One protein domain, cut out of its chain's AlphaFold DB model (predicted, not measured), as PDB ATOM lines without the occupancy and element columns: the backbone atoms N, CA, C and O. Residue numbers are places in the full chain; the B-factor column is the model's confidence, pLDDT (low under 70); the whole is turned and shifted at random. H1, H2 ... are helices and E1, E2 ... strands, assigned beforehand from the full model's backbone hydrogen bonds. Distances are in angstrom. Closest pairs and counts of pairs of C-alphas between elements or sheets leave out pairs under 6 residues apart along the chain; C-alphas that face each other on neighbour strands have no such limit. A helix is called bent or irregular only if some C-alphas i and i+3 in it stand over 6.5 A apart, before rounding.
ATOM      1  N   THR A   8     108.233  85.009 138.445       91.31
ATOM      2  CA  THR A   8     109.046  84.655 137.270       91.31
ATOM      3  C   THR A   8     110.309  85.501 137.195       91.31
ATOM      4  O   THR A   8     111.409  84.955 137.098       91.31
ATOM      5  N   GLU A   9     110.162  86.818 137.306       91.44
ATOM      6  CA  GLU A   9     111.287  87.745 137.269       91.44
ATOM      7  C   GLU A   9     112.186  87.572 138.492       91.44
ATOM      8  O   GLU A   9     113.398  87.408 138.348       91.44
ATOM      9  N   TRP A  10     111.599  87.484 139.687       91.88
ATOM     10  CA  TRP A  10     112.344  87.239 140.920       91.88
ATOM     11  C   TRP A  10     113.174  85.953 140.858       91.88
ATOM     12  O   TRP A  10     114.356  85.956 141.209       91.88
ATOM     13  N   ALA A  11     112.579  84.855 140.384       92.12
ATOM     14  CA  ALA A  11     113.247  83.564 140.271       92.12
ATOM     15  C   ALA A  11     114.375  83.574 139.230       92.12
ATOM     16  O   ALA A  11     115.322  82.796 139.351       92.12
ATOM     17  N   ARG A  12     114.271  84.445 138.221       90.56
ATOM     18  CA  ARG A  12     115.255  84.611 137.150       90.56
ATOM     19  C   ARG A  12     116.456  85.450 137.587       90.56
ATOM     20  O   ARG A  12     117.581  85.083 137.264       90.56
ATOM     21  N   ILE A  13     116.228  86.569 138.278       90.12
ATOM     22  CA  ILE A  13     117.294  87.528 138.628       90.12
ATOM     23  C   ILE A  13     117.984  87.209 139.953       90.12
ATOM     24  O   ILE A  13     119.131  87.597 140.160       90.12
ATOM     25  N   ASN A  14     117.298  86.533 140.876       90.38
ATOM     26  CA  ASN A  14     117.853  86.252 142.190       90.38
ATOM     27  C   ASN A  14     118.670  84.954 142.167       90.38
ATOM     28  O   ASN A  14     118.132  83.853 142.069       90.38
ATOM     29  N   GLU A  15     119.988  85.073 142.315       88.62
ATOM     30  CA  GLU A  15     120.904  83.929 142.224       88.62
ATOM     31  C   GLU A  15     120.817  82.948 143.406       88.62
ATOM     32  O   GLU A  15     121.300  81.810 143.301       88.62
ATOM     33  N   PHE A  16     120.226  83.375 144.528       88.94
ATOM     34  CA  PHE A  16     120.341  82.702 145.824       88.94
ATOM     35  C   PHE A  16     119.000  82.234 146.388       88.94
ATOM     36  O   PHE A  16     118.819  81.042 146.638       88.94
ATOM     37  N   ILE A  17     118.050  83.144 146.603       90.56
ATOM     38  CA  ILE A  17     116.815  82.850 147.343       90.56
ATOM     39  C   ILE A  17     115.958  81.776 146.649       90.56
ATOM     40  O   ILE A  17     115.535  80.842 147.333       90.56
ATOM     41  N   PRO A  18     115.778  81.785 145.312       93.44
ATOM     42  CA  PRO A  18     115.075  80.709 144.617       93.44
ATOM     43  C   PRO A  18     115.706  79.326 144.824       93.44
ATOM     44  O   PRO A  18     114.990  78.326 144.845       93.44
ATOM     45  N   LYS A  19     117.033  79.242 145.006       93.12
ATOM     46  CA  LYS A  19     117.725  77.975 145.297       93.12
ATOM     47  C   LYS A  19     117.480  77.515 146.734       93.12
ATOM     48  O   LYS A  19     117.258  76.325 146.944       93.12
ATOM     49  N   TYR A  20     117.486  78.428 147.709       89.69
ATOM     50  CA  TYR A  20     117.183  78.101 149.112       89.69
ATOM     51  C   TYR A  20     115.732  77.654 149.300       89.69
ATOM     52  O   TYR A  20     115.485  76.644 149.951       89.69
ATOM     53  N   ASN A  21     114.795  78.330 148.636       93.31
ATOM     54  CA  ASN A  21     113.379  77.952 148.610       93.31
ATOM     55  C   ASN A  21     113.091  76.796 147.636       93.31
ATOM     56  O   ASN A  21     111.941  76.398 147.448       93.31
ATOM     57  N   ASN A  22     114.126  76.255 146.987       96.19
ATOM     58  CA  ASN A  22     114.054  75.129 146.060       96.19
ATOM     59  C   ASN A  22     113.041  75.316 144.908       96.19
ATOM     60  O   ASN A  22     112.485  74.355 144.374       96.19
ATOM     61  N   VAL A  23     112.809  76.566 144.507       95.00
ATOM     62  CA  VAL A  23     111.905  76.995 143.425       95.00
ATOM     63  C   VAL A  23     112.654  77.376 142.148       95.00
ATOM     64  O   VAL A  23     112.020  77.627 141.130       95.00
ATOM     65  N   ASN A  24     113.991  77.374 142.162       93.81
ATOM     66  CA  ASN A  24     114.797  77.615 140.967       93.81
ATOM     67  C   ASN A  24     114.448  76.624 139.840       93.81
ATOM     68  O   ASN A  24     114.198  75.438 140.094       93.81
ATOM     69  N   ALA A  25     114.463  77.108 138.598       91.94
ATOM     70  CA  ALA A  25     114.306  76.267 137.419       91.94
ATOM     71  C   ALA A  25     115.568  75.418 137.185       91.94
ATOM     72  O   ALA A  25     116.680  75.858 137.483       91.94
ATOM     73  N   CYS A  26     115.380  74.212 136.651       92.88
ATOM     74  CA  CYS A  26     116.456  73.378 136.120       92.88
ATOM     75  C   CYS A  26     116.338  73.356 134.596       92.88
ATOM     76  O   CYS A  26     115.226  73.256 134.072       92.88
ATOM     77  N   ALA A  27     117.464  73.452 133.888       92.69
ATOM     78  CA  ALA A  27     117.459  73.302 132.439       92.69
ATOM     79  C   ALA A  27     117.067  71.865 132.046       92.69
ATOM     80  O   ALA A  27     117.228  70.919 132.824       92.69
ATOM     81  N   ALA A  28     116.546  71.689 130.832       93.62
ATOM     82  CA  ALA A  28     116.209  70.363 130.326       93.62
ATOM     83  C   ALA A  28     117.467  69.475 130.293       93.62
ATOM     84  O   ALA A  28     118.471  69.843 129.690       93.62
ATOM     85  N   GLY A  29     117.407  68.316 130.955       93.50
ATOM     86  CA  GLY A  29     118.544  67.396 131.072       93.50
ATOM     87  C   GLY A  29     119.576  67.765 132.145       93.50
ATOM     88  O   GLY A  29     120.568  67.055 132.279       93.50
ATOM     89  N   ASP A  30     119.353  68.821 132.934       96.44
ATOM     90  CA  ASP A  30     120.232  69.189 134.049       96.44
ATOM     91  C   ASP A  30     119.972  68.293 135.272       96.44
ATOM     92  O   ASP A  30     119.177  68.594 136.176       96.44
ATOM     93  N   THR A  31     120.635  67.136 135.270       96.69
ATOM     94  CA  THR A  31     120.555  66.157 136.357       96.69
ATOM     95  C   THR A  31     121.146  66.706 137.649       96.69
ATOM     96  O   THR A  31     120.554  66.498 138.704       96.69
ATOM     97  N   VAL A  32     122.231  67.485 137.575       96.94
ATOM     98  CA  VAL A  32     122.893  68.082 138.746       96.94
ATOM     99  C   VAL A  32     121.944  69.028 139.476       96.94
ATOM    100  O   VAL A  32     121.800  68.942 140.696       96.94
ATOM    101  N   CYS A  33     121.242  69.902 138.751       95.56
ATOM    102  CA  CYS A  33     120.240  70.775 139.355       95.56
ATOM    103  C   CYS A  33     119.140  69.965 140.048       95.56
ATOM    104  O   CYS A  33     118.786  70.257 141.190       95.56
ATOM    105  N   THR A  34     118.630  68.925 139.388       96.06
ATOM    106  CA  THR A  34     117.539  68.095 139.914       96.06
ATOM    107  C   THR A  34     117.963  67.325 141.173       96.06
ATOM    108  O   THR A  34     117.239  67.326 142.173       96.06
ATOM    109  N   GLU A  35     119.158  66.730 141.168       97.62
ATOM    110  CA  GLU A  35     119.759  66.043 142.318       97.62
ATOM    111  C   GLU A  35     119.987  66.997 143.490       97.62
ATOM    112  O   GLU A  35     119.623  66.693 144.627       97.62
ATOM    113  N   GLU A  36     120.500  68.198 143.227       97.12
ATOM    114  CA  GLU A  36     120.692  69.210 144.260       97.12
ATOM    115  C   GLU A  36     119.363  69.681 144.865       97.12
ATOM    116  O   GLU A  36     119.278  69.902 146.077       97.12
ATOM    117  N   LYS A  37     118.296  69.789 144.061       97.12
ATOM    118  CA  LYS A  37     116.957  70.089 144.585       97.12
ATOM    119  C   LYS A  37     116.441  68.970 145.491       97.12
ATOM    120  O   LYS A  37     115.913  69.260 146.570       97.12
ATOM    121  N   ALA A  38     116.635  67.709 145.108       97.69
ATOM    122  CA  ALA A  38     116.284  66.560 145.945       97.69
ATOM    123  C   ALA A  38     117.114  66.518 147.243       97.69
ATOM    124  O   ALA A  38     116.572  66.259 148.324       97.69
ATOM    125  N   ARG A  39     118.410  66.847 147.165       98.00
ATOM    126  CA  ARG A  39     119.319  66.925 148.317       98.00
ATOM    127  C   ARG A  39     118.879  67.989 149.318       98.00
ATOM    128  O   ARG A  39     118.828  67.701 150.512       98.00
ATOM    129  N   ARG A  40     118.532  69.201 148.864       97.44
ATOM    130  CA  ARG A  40     118.051  70.293 149.738       97.44
ATOM    131  C   ARG A  40     116.777  69.903 150.476       97.44
ATOM    132  O   ARG A  40     116.737  70.026 151.698       97.44
ATOM    133  N   ARG A  41     115.795  69.347 149.759       98.06
ATOM    134  CA  ARG A  41     114.567  68.810 150.362       98.06
ATOM    135  C   ARG A  41     114.878  67.748 151.418       98.06
ATOM    136  O   ARG A  41     114.408  67.833 152.548       98.06
ATOM    137  N   THR A  42     115.712  66.771 151.071       98.38
ATOM    138  CA  THR A  42     116.102  65.689 151.990       98.38
ATOM    139  C   THR A  42     116.799  66.230 153.237       98.38
ATOM    140  O   THR A  42     116.559  65.744 154.336       98.38
ATOM    141  N   ASN A  43     117.651  67.246 153.090       98.25
ATOM    142  CA  ASN A  43     118.342  67.866 154.215       98.25
ATOM    143  C   ASN A  43     117.395  68.637 155.134       98.25
ATOM    144  O   ASN A  43     117.503  68.485 156.345       98.25
ATOM    145  N   PHE A  44     116.460  69.416 154.585       97.81
ATOM    146  CA  PHE A  44     115.474  70.136 155.394       97.81
ATOM    147  C   PHE A  44     114.596  69.171 156.202       97.81
ATOM    148  O   PHE A  44     114.362  69.375 157.389       97.81
ATOM    149  N   LEU A  45     114.206  68.043 155.607       98.25
ATOM    150  CA  LEU A  45     113.414  67.008 156.279       98.25
ATOM    151  C   LEU A  45     114.164  66.225 157.371       98.25
ATOM    152  O   LEU A  45     113.547  65.386 158.032       98.25
ATOM    153  N   LYS A  46     115.454  66.496 157.605       97.81
ATOM    154  CA  LYS A  46     116.178  65.989 158.784       97.81
ATOM    155  C   LYS A  46     115.877  66.784 160.052       97.81
ATOM    156  O   LYS A  46     116.184  66.293 161.131       97.81
ATOM    157  N   LEU A  47     115.311  67.987 159.936       96.38
ATOM    158  CA  LEU A  47     114.914  68.782 161.096       96.38
ATOM    159  C   LEU A  47     113.812  68.057 161.871       96.38
ATOM    160  O   LEU A  47     112.797  67.674 161.291       96.38
ATOM    161  N   GLU A  48     113.994  67.898 163.177       94.00
ATOM    162  CA  GLU A  48     112.930  67.416 164.064       94.00
ATOM    163  C   GLU A  48     111.837  68.478 164.199       94.00
ATOM    164  O   GLU A  48     110.655  68.181 164.029       94.00
ATOM    165  N   ALA A  49     112.259  69.727 164.403       94.81
ATOM    166  CA  ALA A  49     111.390  70.884 164.480       94.81
ATOM    167  C   ALA A  49     112.023  72.108 163.798       94.81
ATOM    168  O   ALA A  49     113.240  72.301 163.833       94.81
ATOM    169  N   ALA A  50     111.184  72.953 163.205       95.62
ATOM    170  CA  ALA A  50     111.530  74.264 162.678       95.62
ATOM    171  C   ALA A  50     110.627  75.320 163.329       95.62
ATOM    172  O   ALA A  50     109.410  75.309 163.138       95.62
ATOM    173  N   HIS A  51     111.230  76.222 164.105       96.50
ATOM    174  CA  HIS A  51     110.527  77.289 164.815       96.50
ATOM    175  C   HIS A  51     110.802  78.635 164.147       96.50
ATOM    176  O   HIS A  51     111.954  79.040 163.998       96.50
ATOM    177  N   PHE A  52     109.733  79.328 163.768       96.38
ATOM    178  CA  PHE A  52     109.771  80.632 163.117       96.38
ATOM    179  C   PHE A  52     109.154  81.677 164.038       96.38
ATOM    180  O   PHE A  52     108.037  81.484 164.511       96.38
ATOM    181  N   PHE A  53     109.864  82.776 164.277       96.69
ATOM    182  CA  PHE A  53     109.427  83.856 165.160       96.69
ATOM    183  C   PHE A  53     109.279  85.152 164.368       96.69
ATOM    184  O   PHE A  53     110.104  85.456 163.504       96.69
ATOM    185  N   ALA A  54     108.225  85.909 164.652       96.81
ATOM    186  CA  ALA A  54     107.976  87.201 164.028       96.81
ATOM    187  C   ALA A  54     107.189  88.119 164.958       96.81
ATOM    188  O   ALA A  54     106.573  87.665 165.922       96.81
ATOM    189  N   SER A  55     107.173  89.407 164.627       96.69
ATOM    190  CA  SER A  55     106.393  90.409 165.342       96.69
ATOM    191  C   SER A  55     105.750  91.391 164.373       96.69
ATOM    192  O   SER A  55     106.433  91.865 163.462       96.69
ATOM    193  N   PRO A  56     104.477  91.770 164.581       96.19
ATOM    194  CA  PRO A  56     103.861  92.873 163.849       96.19
ATOM    195  C   PRO A  56     104.609  94.206 164.003       96.19
ATOM    196  O   PRO A  56     104.563  95.035 163.098       96.19
ATOM    197  N   LEU A  57     105.316  94.401 165.124       94.06
ATOM    198  CA  LEU A  57     106.116  95.598 165.405       94.06
ATOM    199  C   LEU A  57     107.571  95.475 164.912       94.06
ATOM    200  O   LEU A  57     108.384  96.343 165.211       94.06
ATOM    201  N   ASP A  58     107.925  94.424 164.159       93.81
ATOM    202  CA  ASP A  58     109.296  94.222 163.666       93.81
ATOM    203  C   ASP A  58     109.815  95.476 162.940       93.81
ATOM    204  O   ASP A  58     110.903  95.971 163.238       93.81
ATOM    205  N   GLY A  59     108.994  96.049 162.053       89.31
ATOM    206  CA  GLY A  59     109.250  97.348 161.427       89.31
ATOM    207  C   GLY A  59     110.402  97.368 160.416       89.31
ATOM    208  O   GLY A  59     110.673  98.422 159.848       89.31
ATOM    209  N   THR A  60     111.071  96.235 160.170       91.88
ATOM    210  CA  THR A  60     112.146  96.104 159.170       91.88
ATOM    211  C   THR A  60     111.778  95.093 158.089       91.88
ATOM    212  O   THR A  60     111.914  95.377 156.899       91.88
ATOM    213  N   VAL A  61     111.282  93.917 158.472       91.69
ATOM    214  CA  VAL A  61     110.801  92.904 157.528       91.69
ATOM    215  C   VAL A  61     109.400  93.282 157.058       91.69
ATOM    216  O   VAL A  61     108.472  93.368 157.861       91.69
ATOM    217  N   VAL A  62     109.232  93.476 155.747       90.06
ATOM    218  CA  VAL A  62     107.947  93.848 155.139       90.06
ATOM    219  C   VAL A  62     107.584  92.853 154.022       90.06
ATOM    220  O   VAL A  62     108.370  92.685 153.087       90.06
ATOM    221  N   PRO A  63     106.423  92.173 154.101       93.12
ATOM    222  CA  PRO A  63     105.509  92.154 155.244       93.12
ATOM    223  C   PRO A  63     106.137  91.360 156.405       93.12
ATOM    224  O   PRO A  63     106.912  90.432 156.168       93.12
ATOM    225  N   TRP A  64     105.806  91.680 157.660       95.25
ATOM    226  CA  TRP A  64     106.415  91.028 158.836       95.25
ATOM    227  C   TRP A  64     106.153  89.512 158.875       95.25
ATOM    228  O   TRP A  64     106.974  88.732 159.363       95.25
ATOM    229  N   GLN A  65     105.048  89.070 158.266       95.75
ATOM    230  CA  GLN A  65     104.698  87.666 158.052       95.75
ATOM    231  C   GLN A  65     105.741  86.920 157.207       95.75
ATOM    232  O   GLN A  65     105.784  85.692 157.246       95.75
ATOM    233  N   GLY A  66     106.628  87.627 156.500       94.56
ATOM    234  CA  GLY A  66     107.777  87.057 155.798       94.56
ATOM    235  C   GLY A  66     108.733  86.267 156.695       94.56
ATOM    236  O   GLY A  66     109.431  85.375 156.205       94.56
ATOM    237  N   SER A  67     108.754  86.556 157.998       95.50
ATOM    238  CA  SER A  67     109.483  85.762 158.999       95.50
ATOM    239  C   SER A  67     108.727  84.492 159.417       95.50
ATOM    240  O   SER A  67     109.348  83.547 159.889       95.50
ATOM    241  N   LEU A  68     107.414  84.419 159.159       96.38
ATOM    242  CA  LEU A  68     106.562  83.226 159.304       96.38
ATOM    243  C   LEU A  68     106.307  82.515 157.964       96.38
ATOM    244  O   LEU A  68     105.343  81.760 157.830       96.38
ATOM    245  N   LEU A  69     107.162  82.773 156.968       95.56
ATOM    246  CA  LEU A  69     107.076  82.230 155.608       95.56
ATOM    247  C   LEU A  69     105.799  82.623 154.838       95.56
ATOM    248  O   LEU A  69     105.473  81.993 153.837       95.56
ATOM    249  N   GLY A  70     105.085  83.656 155.290       95.50
ATOM    250  CA  GLY A  70     104.066  84.340 154.495       95.50
ATOM    251  C   GLY A  70     104.694  85.324 153.505       95.50
ATOM    252  O   GLY A  70     105.901  85.564 153.513       95.50
ATOM    253  N   GLN A  71     103.877  85.910 152.638       94.00
ATOM    254  CA  GLN A  71     104.333  86.868 151.624       94.00
ATOM    255  C   GLN A  71     103.160  87.684 151.081       94.00
ATOM    256  O   GLN A  71     102.006  87.380 151.366       94.00
ATOM    257  N   TYR A  72     103.447  88.694 150.262       94.44
ATOM    258  CA  TYR A  72     102.425  89.256 149.382       94.44
ATOM    259  C   TYR A  72     101.963  88.216 148.346       94.44
ATOM    260  O   TYR A  72     102.734  87.338 147.937       94.44
ATOM    261  N   SER A  73     100.705  88.320 147.922       93.50
ATOM    262  CA  SER A  73     100.151  87.581 146.790       93.50
ATOM    263  C   SER A  73     100.977  87.833 145.529       93.50
ATOM    264  O   SER A  73     101.507  88.928 145.344       93.50
ATOM    265  N   GLU A  74     101.097  86.815 144.678       92.56
ATOM    266  CA  GLU A  74     101.815  86.946 143.406       92.56
ATOM    267  C   GLU A  74     101.020  87.800 142.406       92.56
ATOM    268  O   GLU A  74      99.789  87.819 142.449       92.56
ATOM    269  N   VAL A  75     101.744  88.475 141.512       92.62
ATOM    270  CA  VAL A  75     101.220  89.173 140.325       92.62
ATOM    271  C   VAL A  75     102.016  88.738 139.097       92.62
ATOM    272  O   VAL A  75     103.132  88.220 139.236       92.62
ATOM    273  N   ASP A  76     101.457  88.920 137.905       90.75
ATOM    274  CA  ASP A  76     102.025  88.335 136.687       90.75
ATOM    275  C   ASP A  76     103.159  89.187 136.103       90.75
ATOM    276  O   ASP A  76     104.113  88.655 135.522       90.75
ATOM    277  N   THR A  77     103.084  90.508 136.279       92.00
ATOM    278  CA  THR A  77     103.988  91.476 135.646       92.00
ATOM    279  C   THR A  77     104.571  92.482 136.637       92.00
ATOM    280  O   THR A  77     104.002  92.749 137.693       92.00
ATOM    281  N   LEU A  78     105.739  93.054 136.310       90.62
ATOM    282  CA  LEU A  78     106.344  94.122 137.121       90.62
ATOM    283  C   LEU A  78     105.442  95.360 137.193       90.62
ATOM    284  O   LEU A  78     105.343  95.958 138.260       90.62
ATOM    285  N   ASP A  79     104.749  95.686 136.100       92.25
ATOM    286  CA  ASP A  79     103.830  96.826 136.028       92.25
ATOM    287  C   ASP A  79     102.679  96.683 137.037       92.25
ATOM    288  O   ASP A  79     102.322  97.651 137.709       92.25
ATOM    289  N   GLU A  80     102.161  95.465 137.238       91.88
ATOM    290  CA  GLU A  80     101.145  95.191 138.262       91.88
ATOM    291  C   GLU A  80     101.650  95.463 139.683       91.88
ATOM    292  O   GLU A  80     100.858  95.847 140.536       91.88
ATOM    293  N   ILE A  81     102.950  95.339 139.975       88.56
ATOM    294  CA  ILE A  81     103.459  95.744 141.297       88.56
ATOM    295  C   ILE A  81     103.211  97.239 141.511       88.56
ATOM    296  O   ILE A  81     102.805  97.633 142.600       88.56
ATOM    297  N   GLU A  82     103.458  98.068 140.498       86.12
ATOM    298  CA  GLU A  82     103.340  99.521 140.616       86.12
ATOM    299  C   GLU A  82     101.879  99.978 140.658       86.12
ATOM    300  O   GLU A  82     101.533 100.857 141.449       86.12
ATOM    301  N   THR A  83     101.011  99.371 139.843       90.44
ATOM    302  CA  THR A  83      99.601  99.777 139.747       90.44
ATOM    303  C   THR A  83      98.719  99.132 140.814       90.44
ATOM    304  O   THR A  83      97.781  99.764 141.293       90.44
ATOM    305  N   GLU A  84      99.046  97.910 141.239       87.19
ATOM    306  CA  GLU A  84      98.217  97.082 142.124       87.19
ATOM    307  C   GLU A  84      98.814  96.897 143.525       87.19
ATOM    308  O   GLU A  84      98.279  96.127 144.319       87.19
ATOM    309  N   PHE A  85      99.881  97.622 143.899       82.94
ATOM    310  CA  PHE A  85     100.515  97.465 145.219       82.94
ATOM    311  C   PHE A  85      99.508  97.488 146.382       82.94
ATOM    312  O   PHE A  85      99.602  96.700 147.320       82.94
ATOM    313  N   SER A  86      98.519  98.386 146.309       86.69
ATOM    314  CA  SER A  86      97.498  98.548 147.352       86.69
ATOM    315  C   SER A  86      96.468  97.413 147.406       86.69
ATOM    316  O   SER A  86      95.798  97.258 148.429       86.69
ATOM    317  N   SER A  87      96.340  96.618 146.342       87.69
ATOM    318  CA  SER A  87      95.426  95.477 146.265       87.69
ATOM    319  C   SER A  87      96.108  94.143 146.602       87.69
ATOM    320  O   SER A  87      95.413  93.148 146.846       87.69
ATOM    321  N   LEU A  88      97.447  94.124 146.707       90.94
ATOM    322  CA  LEU A  88      98.205  92.956 147.155       90.94
ATOM    323  C   LEU A  88      97.766  92.523 148.554       90.94
ATOM    324  O   LEU A  88      97.761  93.294 149.515       90.94
ATOM    325  N   LYS A  89      97.448  91.238 148.678       93.69
ATOM    326  CA  LYS A  89      97.086  90.626 149.957       93.69
ATOM    327  C   LYS A  89      98.312  89.991 150.575       93.69
ATOM    328  O   LYS A  89      99.169  89.479 149.866       93.69
ATOM    329  N   ILE A  90      98.375  89.963 151.899       94.62
ATOM    330  CA  ILE A  90      99.337  89.107 152.588       94.62
ATOM    331  C   ILE A  90      98.707  87.718 152.687       94.62
ATOM    332  O   ILE A  90      97.618  87.580 153.239       94.62
ATOM    333  N   ILE A  91      99.383  86.716 152.135       95.44
ATOM    334  CA  ILE A  91      98.983  85.311 152.192       95.44
ATOM    335  C   ILE A  91      99.809  84.564 153.238       95.44
ATOM    336  O   ILE A  91     100.984  84.879 153.476       95.44
ATOM    337  N   ASN A  92      99.193  83.562 153.860       94.88
ATOM    338  CA  ASN A  92      99.857  82.738 154.863       94.88
ATOM    339  C   ASN A  92     100.775  81.703 154.203       94.88
ATOM    340  O   ASN A  92     100.646  81.385 153.021       94.88
ATOM    341  N   ASN A  93     101.694  81.131 154.986       93.25
ATOM    342  CA  ASN A  93     102.647  80.136 154.489       93.25
ATOM    343  C   ASN A  93     101.973  78.959 153.760       93.25
ATOM    344  O   ASN A  93     102.468  78.550 152.714       93.25
ATOM    345  N   THR A  94     100.818  78.486 154.238       96.56
ATOM    346  CA  THR A  94     100.069  77.355 153.671       96.56
ATOM    347  C   THR A  94      99.544  77.606 152.259       96.56
ATOM    348  O   THR A  94      99.213  76.661 151.546       96.56
ATOM    349  N   GLU A  95      99.458  78.871 151.856       96.75
ATOM    350  CA  GLU A  95      98.968  79.309 150.547       96.75
ATOM    351  C   GLU A  95     100.116  79.572 149.561       96.75
ATOM    352  O   GLU A  95      99.891  79.728 148.362       96.75
ATOM    353  N   THR A  96     101.363  79.612 150.041       95.31
ATOM    354  CA  THR A  96     102.528  79.891 149.195       95.31
ATOM    355  C   THR A  96     102.843  78.739 148.249       95.31
ATOM    356  O   THR A  96     102.625  77.564 148.559       95.31
ATOM    357  N   ARG A  97     103.454  79.062 147.103       94.94
ATOM    358  CA  ARG A  97     103.953  78.076 146.133       94.94
ATOM    359  C   ARG A  97     104.866  77.043 146.794       94.94
ATOM    360  O   ARG A  97     104.736  75.854 146.515       94.94
ATOM    361  N   GLU A  98     105.774  77.492 147.654       95.50
ATOM    362  CA  GLU A  98     106.709  76.647 148.395       95.50
ATOM    363  C   GLU A  98     106.009  75.589 149.246       95.50
ATOM    364  O   GLU A  98     106.429  74.431 149.238       95.50
ATOM    365  N   TYR A  99     104.945  75.967 149.954       97.50
ATOM    366  CA  TYR A  99     104.176  75.033 150.769       97.50
ATOM    367  C   TYR A  99     103.294  74.131 149.907       97.50
ATOM    368  O   TYR A  99     103.329  72.910 150.052       97.50
ATOM    369  N   VAL A 100     102.524  74.707 148.979       98.00
ATOM    370  CA  VAL A 100     101.568  73.965 148.144       98.00
ATOM    371  C   VAL A 100     102.278  72.934 147.266       98.00
ATOM    372  O   VAL A 100     101.822  71.799 147.160       98.00
ATOM    373  N   SER A 101     103.414  73.310 146.673       97.56
ATOM    374  CA  SER A 101     104.243  72.410 145.857       97.56
ATOM    375  C   SER A 101     105.267  71.625 146.681       97.56
ATOM    376  O   SER A 101     106.066  70.884 146.111       97.56
ATOM    377  N   ASP A 102     105.277  71.819 148.003       98.06
ATOM    378  CA  ASP A 102     106.195  71.203 148.959       98.06
ATOM    379  C   ASP A 102     107.658  71.215 148.474       98.06
ATOM    380  O   ASP A 102     108.356  70.200 148.445       98.06
ATOM    381  N   THR A 103     108.142  72.373 148.027       97.38
ATOM    382  CA  THR A 103     109.347  72.450 147.184       97.38
ATOM    383  C   THR A 103     110.602  71.980 147.912       97.38
ATOM    384  O   THR A 103     111.419  71.261 147.338       97.38
ATOM    385  N   TYR A 104     110.748  72.326 149.189       97.25
ATOM    386  CA  TYR A 104     111.863  71.906 150.046       97.25
ATOM    387  C   TYR A 104     111.440  71.049 151.244       97.25
ATOM    388  O   TYR A 104     112.280  70.741 152.082       97.25
ATOM    389  N   GLY A 105     110.180  70.615 151.329       98.19
ATOM    390  CA  GLY A 105     109.717  69.763 152.433       98.19
ATOM    391  C   GLY A 105     108.997  70.491 153.556       98.19
ATOM    392  O   GLY A 105     108.753  69.864 154.583       98.19
ATOM    393  N   LEU A 106     108.645  71.770 153.392       98.06
ATOM    394  CA  LEU A 106     107.908  72.522 154.409       98.06
ATOM    395  C   LEU A 106     106.573  71.864 154.762       98.06
ATOM    396  O   LEU A 106     106.319  71.616 155.935       98.06
ATOM    397  N   GLN A 107     105.744  71.545 153.766       98.50
ATOM    398  CA  GLN A 107     104.438  70.934 154.010       98.50
ATOM    399  C   GLN A 107     104.598  69.529 154.594       98.50
ATOM    400  O   GLN A 107     103.833  69.133 155.469       98.50
ATOM    401  N   THR A 108     105.593  68.766 154.134       98.62
ATOM    402  CA  THR A 108     105.873  67.443 154.711       98.62
ATOM    403  C   THR A 108     106.307  67.540 156.178       98.62
ATOM    404  O   THR A 108     105.840  66.749 156.997       98.62
ATOM    405  N   LEU A 109     107.172  68.498 156.530       98.50
ATOM    406  CA  LEU A 109     107.600  68.737 157.912       98.50
ATOM    407  C   LEU A 109     106.426  69.208 158.785       98.50
ATOM    408  O   LEU A 109     106.273  68.743 159.911       98.50
ATOM    409  N   ASP A 110     105.580  70.083 158.251       98.19
ATOM    410  CA  ASP A 110     104.419  70.637 158.946       98.19
ATOM    411  C   ASP A 110     103.364  69.562 159.239       98.19
ATOM    412  O   ASP A 110     102.971  69.362 160.385       98.19
ATOM    413  N   LYS A 111     102.999  68.751 158.237       98.06
ATOM    414  CA  LYS A 111     102.027  67.653 158.392       98.06
ATOM    415  C   LYS A 111     102.436  66.601 159.423       98.06
ATOM    416  O   LYS A 111     101.562  65.929 159.968       98.06
ATOM    417  N   ARG A 112     103.737  66.436 159.693       97.62
ATOM    418  CA  ARG A 112     104.233  65.549 160.763       97.62
ATOM    419  C   ARG A 112     104.399  66.246 162.119       97.62
ATOM    420  O   ARG A 112     104.945  65.637 163.032       97.62
ATOM    421  N   GLY A 113     103.955  67.496 162.247       97.25
ATOM    422  CA  GLY A 113     104.006  68.284 163.481       97.25
ATOM    423  C   GLY A 113     105.366  68.922 163.777       97.25
ATOM    424  O   GLY A 113     105.645  69.227 164.929       97.25
ATOM    425  N   GLY A 114     106.229  69.085 162.771       96.56
ATOM    426  CA  GLY A 114     107.591  69.606 162.934       96.56
ATOM    427  C   GLY A 114     107.763  71.085 162.582       96.56
ATOM    428  O   GLY A 114     108.898  71.543 162.494       96.56
ATOM    429  N   VAL A 115     106.693  71.839 162.323       97.38
ATOM    430  CA  VAL A 115     106.773  73.278 162.017       97.38
ATOM    431  C   VAL A 115     105.955  74.068 163.025       97.38
ATOM    432  O   VAL A 115     104.823  73.710 163.334       97.38
ATOM    433  N   PHE A 116     106.529  75.160 163.528       96.75
ATOM    434  CA  PHE A 116     105.902  76.013 164.529       96.75
ATOM    435  C   PHE A 116     106.090  77.486 164.173       96.75
ATOM    436  O   PHE A 116     107.216  77.946 163.973       96.75
ATOM    437  N   PHE A 117     104.989  78.233 164.139       95.69
ATOM    438  CA  PHE A 117     104.974  79.666 163.851       95.69
ATOM    439  C   PHE A 117     104.583  80.446 165.108       95.69
ATOM    440  O   PHE A 117     103.516  80.222 165.674       95.69
ATOM    441  N   HIS A 118     105.443  81.372 165.527       96.44
ATOM    442  CA  HIS A 118     105.308  82.162 166.748       96.44
ATOM    443  C   HIS A 118     105.196  83.641 166.380       96.44
ATOM    444  O   HIS A 118     106.188  84.284 166.032       96.44
ATOM    445  N   ALA A 119     103.982  84.185 166.440       96.56
ATOM    446  CA  ALA A 119     103.755  85.621 166.335       96.56
ATOM    447  C   ALA A 119     103.759  86.225 167.744       96.56
ATOM    448  O   ALA A 119     102.925  85.864 168.572       96.56
ATOM    449  N   ILE A 120     104.706  87.120 168.015       96.19
ATOM    450  CA  ILE A 120     104.886  87.764 169.317       96.19
ATOM    451  C   ILE A 120     104.693  89.261 169.125       96.19
ATOM    452  O   ILE A 120     105.323  89.869 168.265       96.19
ATOM    453  N   GLU A 121     103.811  89.865 169.908       94.69
ATOM    454  CA  GLU A 121     103.545  91.297 169.804       94.69
ATOM    455  C   GLU A 121     104.676  92.142 170.398       94.69
ATOM    456  O   GLU A 121     105.420  91.708 171.276       94.69
ATOM    457  N   ASN A 122     104.753  93.394 169.947       92.69
ATOM    458  CA  ASN A 122     105.581  94.444 170.544       92.69
ATOM    459  C   ASN A 122     107.097  94.181 170.548       92.69
ATOM    460  O   ASN A 122     107.823  94.787 171.332       92.69
ATOM    461  N   ILE A 123     107.595  93.328 169.648       94.44
ATOM    462  CA  ILE A 123     109.036  93.127 169.450       94.44
ATOM    463  C   ILE A 123     109.497  93.863 168.194       94.44
ATOM    464  O   ILE A 123     109.016  93.594 167.095       94.44
ATOM    465  N   VAL A 124     110.451  94.770 168.353       94.25
ATOM    466  CA  VAL A 124     111.105  95.485 167.244       94.25
ATOM    467  C   VAL A 124     112.263  94.667 166.672       94.25
ATOM    468  O   VAL A 124     112.898  93.918 167.411       94.25
ATOM    469  N   HIS A 125     112.579  94.825 165.382       94.25
ATOM    470  CA  HIS A 125     113.496  93.931 164.655       94.25
ATOM    471  C   HIS A 125     114.832  93.665 165.364       94.25
ATOM    472  O   HIS A 125     115.245  92.522 165.545       94.25
ATOM    473  N   MET A 126     115.510  94.718 165.814       94.50
ATOM    474  CA  MET A 126     116.828  94.573 166.442       94.50
ATOM    475  C   MET A 126     116.768  93.857 167.802       94.50
ATOM    476  O   MET A 126     117.741  93.223 168.209       94.50
ATOM    477  N   CYS A 127     115.610  93.878 168.471       95.81
ATOM    478  CA  CYS A 127     115.415  93.264 169.784       95.81
ATOM    479  C   CYS A 127     115.441  91.728 169.758       95.81
ATOM    480  O   CYS A 127     115.661  91.098 170.790       95.81
ATOM    481  N   TRP A 128     115.301  91.107 168.580       94.88
ATOM    482  CA  TRP A 128     115.546  89.671 168.413       94.88
ATOM    483  C   TRP A 128     117.006  89.280 168.689       94.88
ATOM    484  O   TRP A 128     117.283  88.111 168.959       94.88
ATOM    485  N   MET A 129     117.940  90.236 168.624       93.25
ATOM    486  CA  MET A 129     119.380  89.982 168.718       93.25
ATOM    487  C   MET A 129     120.048  90.630 169.937       93.25
ATOM    488  O   MET A 129     121.007  90.065 170.457       93.25
ATOM    489  N   TYR A 130     119.599  91.812 170.365       94.69
ATOM    490  CA  TYR A 130     120.194  92.561 171.476       94.69
ATOM    491  C   TYR A 130     119.240  93.652 171.980       94.69
ATOM    492  O   TYR A 130     118.295  94.018 171.289       94.69
ATOM    493  N   ASP A 131     119.490  94.185 173.179       96.31
ATOM    494  CA  ASP A 131     118.703  95.291 173.737       96.31
ATOM    495  C   ASP A 131     118.694  96.489 172.777       96.31
ATOM    496  O   ASP A 131     119.747  96.981 172.366       96.31
ATOM    497  N   PHE A 132     117.509  96.977 172.418       94.12
ATOM    498  CA  PHE A 132     117.363  98.012 171.402       94.12
ATOM    499  C   PHE A 132     116.296  99.033 171.773       94.12
ATOM    500  O   PHE A 132     115.182  98.693 172.168       94.12
ATOM    501  N   MET A 133     116.631 100.304 171.575       91.06
ATOM    502  CA  MET A 133     115.714 101.427 171.709       91.06
ATOM    503  C   MET A 133     115.486 102.031 170.319       91.06
ATOM    504  O   MET A 133     116.420 102.606 169.750       91.06
ATOM    505  N   PRO A 134     114.278 101.895 169.745       86.12
ATOM    506  CA  PRO A 134     113.943 102.524 168.475       86.12
ATOM    507  C   PRO A 134     114.131 104.039 168.525       86.12
ATOM    508  O   PRO A 134     113.859 104.683 169.540       86.12
ATOM    509  N   ALA A 135     114.556 104.629 167.408       85.44
ATOM    510  CA  ALA A 135     114.673 106.077 167.297       85.44
ATOM    511  C   ALA A 135     113.316 106.751 167.560       85.44
ATOM    512  O   ALA A 135     112.310 106.390 166.953       85.44
ATOM    513  N   GLY A 136     113.295 107.730 168.467       86.31
ATOM    514  CA  GLY A 136     112.068 108.437 168.851       86.31
ATOM    515  C   GLY A 136     111.165 107.684 169.835       86.31
ATOM    516  O   GLY A 136     110.105 108.202 170.173       86.31
ATOM    517  N   SER A 137     111.576 106.507 170.317       86.12
ATOM    518  CA  SER A 137     110.906 105.784 171.402       86.12
ATOM    519  C   SER A 137     111.573 106.070 172.750       86.12
ATOM    520  O   SER A 137     112.786 106.267 172.823       86.12
ATOM    521  N   THR A 138     110.786 106.053 173.826       87.62
ATOM    522  CA  THR A 138     111.284 105.976 175.213       87.62
ATOM    523  C   THR A 138     111.321 104.546 175.744       87.62
ATOM    524  O   THR A 138     111.863 104.302 176.821       87.62
ATOM    525  N   ASP A 139     110.750 103.607 174.995       87.88
ATOM    526  CA  ASP A 139     110.593 102.225 175.414       87.88
ATOM    527  C   ASP A 139     111.787 101.408 174.924       87.88
ATOM    528  O   ASP A 139     111.974 101.176 173.723       87.88
ATOM    529  N   LEU A 140     112.616 100.988 175.879       91.62
ATOM    530  CA  LEU A 140     113.720 100.068 175.648       91.62
ATOM    531  C   LEU A 140     113.171  98.648 175.493       91.62
ATOM    532  O   LEU A 140     112.598  98.093 176.432       91.62
ATOM    533  N   CYS A 141     113.399  98.035 174.335       93.06
ATOM    534  CA  CYS A 141     113.160  96.612 174.161       93.06
ATOM    535  C   CYS A 141     114.364  95.832 174.690       93.06
ATOM    536  O   CYS A 141     115.488  96.022 174.226       93.06
ATOM    537  N   LEU A 142     114.124  94.966 175.674       95.44
ATOM    538  CA  LEU A 142     115.150  94.132 176.287       95.44
ATOM    539  C   LEU A 142     115.131  92.735 175.660       95.44
ATOM    540  O   LEU A 142     114.106  92.049 175.670       95.44
ATOM    541  N   TRP A 143     116.286  92.282 175.187       95.81
ATOM    542  CA  TRP A 143     116.465  90.966 174.586       95.81
ATOM    543  C   TRP A 143     116.306  89.844 175.611       95.81
ATOM    544  O   TRP A 143     115.697  88.818 175.315       95.81
ATOM    545  N   LYS A 144     116.809  90.020 176.842       96.12
ATOM    546  CA  LYS A 144     116.775  88.948 177.851       96.12
ATOM    547  C   LYS A 144     115.345  88.487 178.195       96.12
ATOM    548  O   LYS A 144     115.106  87.284 178.128       96.12
ATOM    549  N   PRO A 145     114.384  89.376 178.514       95.38
ATOM    550  CA  PRO A 145     112.993  88.974 178.712       95.38
ATOM    551  C   PRO A 145     112.377  88.288 177.490       95.38
ATOM    552  O   PRO A 145     111.634  87.324 177.648       95.38
ATOM    553  N   LEU A 146     112.697  88.742 176.272       95.12
ATOM    554  CA  LEU A 146     112.261  88.076 175.044       95.12
ATOM    555  C   LEU A 146     112.817  86.651 174.954       95.12
ATOM    556  O   LEU A 146     112.069  85.710 174.683       95.12
ATOM    557  N   TYR A 147     114.116  86.482 175.204       94.81
ATOM    558  CA  TYR A 147     114.772  85.182 175.154       94.81
ATOM    559  C   TYR A 147     114.182  84.236 176.198       94.81
ATOM    560  O   TYR A 147     113.728  83.151 175.841       94.81
ATOM    561  N   ASP A 148     114.132  84.659 177.461       95.06
ATOM    562  CA  ASP A 148     113.677  83.829 178.577       95.06
ATOM    563  C   ASP A 148     112.211  83.392 178.407       95.06
ATOM    564  O   ASP A 148     111.879  82.244 178.701       95.06
ATOM    565  N   ASN A 149     111.344  84.280 177.907       94.06
ATOM    566  CA  ASN A 149     109.908  84.009 177.808       94.06
ATOM    567  C   ASN A 149     109.507  83.249 176.538       94.06
ATOM    568  O   ASN A 149     108.532  82.501 176.576       94.06
ATOM    569  N   TYR A 150     110.220  83.433 175.419       93.94
ATOM    570  CA  TYR A 150     109.777  82.913 174.119       93.94
ATOM    571  C   TYR A 150     110.765  81.956 173.448       93.94
ATOM    572  O   TYR A 150     110.342  80.965 172.855       93.94
ATOM    573  N   LEU A 151     112.074  82.217 173.533       93.19
ATOM    574  CA  LEU A 151     113.086  81.411 172.836       93.19
ATOM    575  C   LEU A 151     113.582  80.245 173.699       93.19
ATOM    576  O   LEU A 151     113.609  79.102 173.246       93.19
ATOM    577  N   ALA A 152     113.944  80.511 174.953       92.75
ATOM    578  CA  ALA A 152     114.471  79.516 175.878       92.75
ATOM    579  C   ALA A 152     113.520  78.326 176.106       92.75
ATOM    580  O   ALA A 152     114.012  77.198 176.102       92.75
ATOM    581  N   PRO A 153     112.189  78.498 176.248       91.94
ATOM    582  CA  PRO A 153     111.284  77.362 176.440       91.94
ATOM    583  C   PRO A 153     111.240  76.419 175.234       91.94
ATOM    584  O   PRO A 153     111.075  75.214 175.392       91.94
ATOM    585  N   VAL A 154     111.422  76.965 174.028       90.62
ATOM    586  CA  VAL A 154     111.483  76.195 172.782       90.62
ATOM    587  C   VAL A 154     112.822  75.467 172.653       90.62
ATOM    588  O   VAL A 154     112.847  74.282 172.332       90.62
ATOM    589  N   LEU A 155     113.930  76.157 172.931       83.81
ATOM    590  CA  LEU A 155     115.284  75.605 172.805       83.81
ATOM    591  C   LEU A 155     115.636  74.596 173.909       83.81
ATOM    592  O   LEU A 155     116.430  73.692 173.680       83.81
ATOM    593  N   ASN A 156     115.054  74.746 175.100       80.31
ATOM    594  CA  ASN A 156     115.327  73.898 176.265       80.31
ATOM    595  C   ASN A 156     114.195  72.898 176.554       80.31
ATOM    596  O   ASN A 156     114.218  72.223 177.585       80.31
ATOM    597  N   GLY A 157     113.191  72.818 175.675       64.69
ATOM    598  CA  GLY A 157     112.116  71.833 175.760       64.69
ATOM    599  C   GLY A 157     112.637  70.388 175.677       64.69
ATOM    600  O   GLY A 157     113.789  70.164 175.294       64.69
TER     601      GLY A 157
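Overview. This is residues 8 to 157 of the 163 residues of an uncharacterized protein of Globisporangium ultimum (strain ATCC 200006 / CBS 805.95 / DAOM BR144) (UniProt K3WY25). A narrow ribbon of two parallel strands, E1 and E2, joins two loose groups of short helices: H3 and H7, with H1, H2 and H6 beyond them, lie toward the strands' first residues, and H8 and H9 lie toward their last, H9 folding back along E1. H4 packs on the ribbon, and residues 69 to 96 form an arm with H5 at its tip; nearer the arm's base, residues 71 to 72 pair antiparallel with residues 90 to 91. The printed part has 150 residues with nine named helices and two named strands, in the order H1 H2 H3 E1 H4 H5 H6 H7 E2 H8 H9, and its class is mostly helix. It is only just loose, close to compact, with a radius of gyration of the C-alphas of 18.1 A, and only just flat, spanning 58 by 44 by 24 A.

Along the chain. H1, residues 8 to 13, begins at C-alpha 8 at (109.046, 84.655, 137.270). H2 is residues 17 to 20, and H3, residues 31 to 44, is 20.1 A long. E1, residues 50 to 54, is 13.5 A long and begins at (111.530, 74.264, 162.678). H4 is residues 64 to 68. H5, residues 78 to 87, is irregular, with C-alphas 83 and 86 8.0 A apart. H6 is residues 97 to 100 and H7 106 to 111. E2, residues 115 to 119, is 13.4 A long; H8 is residues 125 to 128. H9, residues 143 to 155, 15.5 A long, is only just irregular, with C-alphas 149 and 152 6.7 A apart; it ends at C-alpha 155 at (115.284, 75.605, 172.805).

Arrangement. E1 and E2 are parallel at 14 degrees, with N 52 and O 116 2.9 A apart and N 118 and O 52 2.8 A apart. With H4 to H7 between them they make a strand-helix-strand unit, two parallel neighbour strands joined through helices. The closest C-alphas of E1 and H4, Ala 54 and Ser 67, are 5.4 A apart; those of H7 and E2, Leu 109 and Val 115, 6.2 A. H9 and E1 are near each other. H8 and H9 only just touch, with 3 pairs of C-alphas within 8 A, the closest Cys 127 and Trp 143 at 5.4 A. H6 and H7 touch only at the corner, at Tyr 99 and Gln 107, 5.2 A. H1 and H2 only just touch, with 3 pairs within 8 A, and only at the corner, Ala 11 and Pro 18 at 5.5 A. H3 is close to H2 but not clearly touching, Arg 40 to Tyr 20 at 7.9 A. H5 is apart from H4 and H6. Every O i to N i+4 pair is within hydrogen-bond range in H1, H3 and H7; H5 has 3 of 6, H9 6 of 9, and H4 0 of 1 beside 2 of 2 O i to N i+3 pairs.

Size, cuts and confidence. The C-alphas of Gly 29 and Thr 138, the two farthest apart, are 59.1 A apart. The printed part has no cut, and the link from H8 to H9, 14 residues, is long. Residues 27 to 32 stand free. The mean pLDDT of the printed part is 93.7, and Gly 157 is under 70.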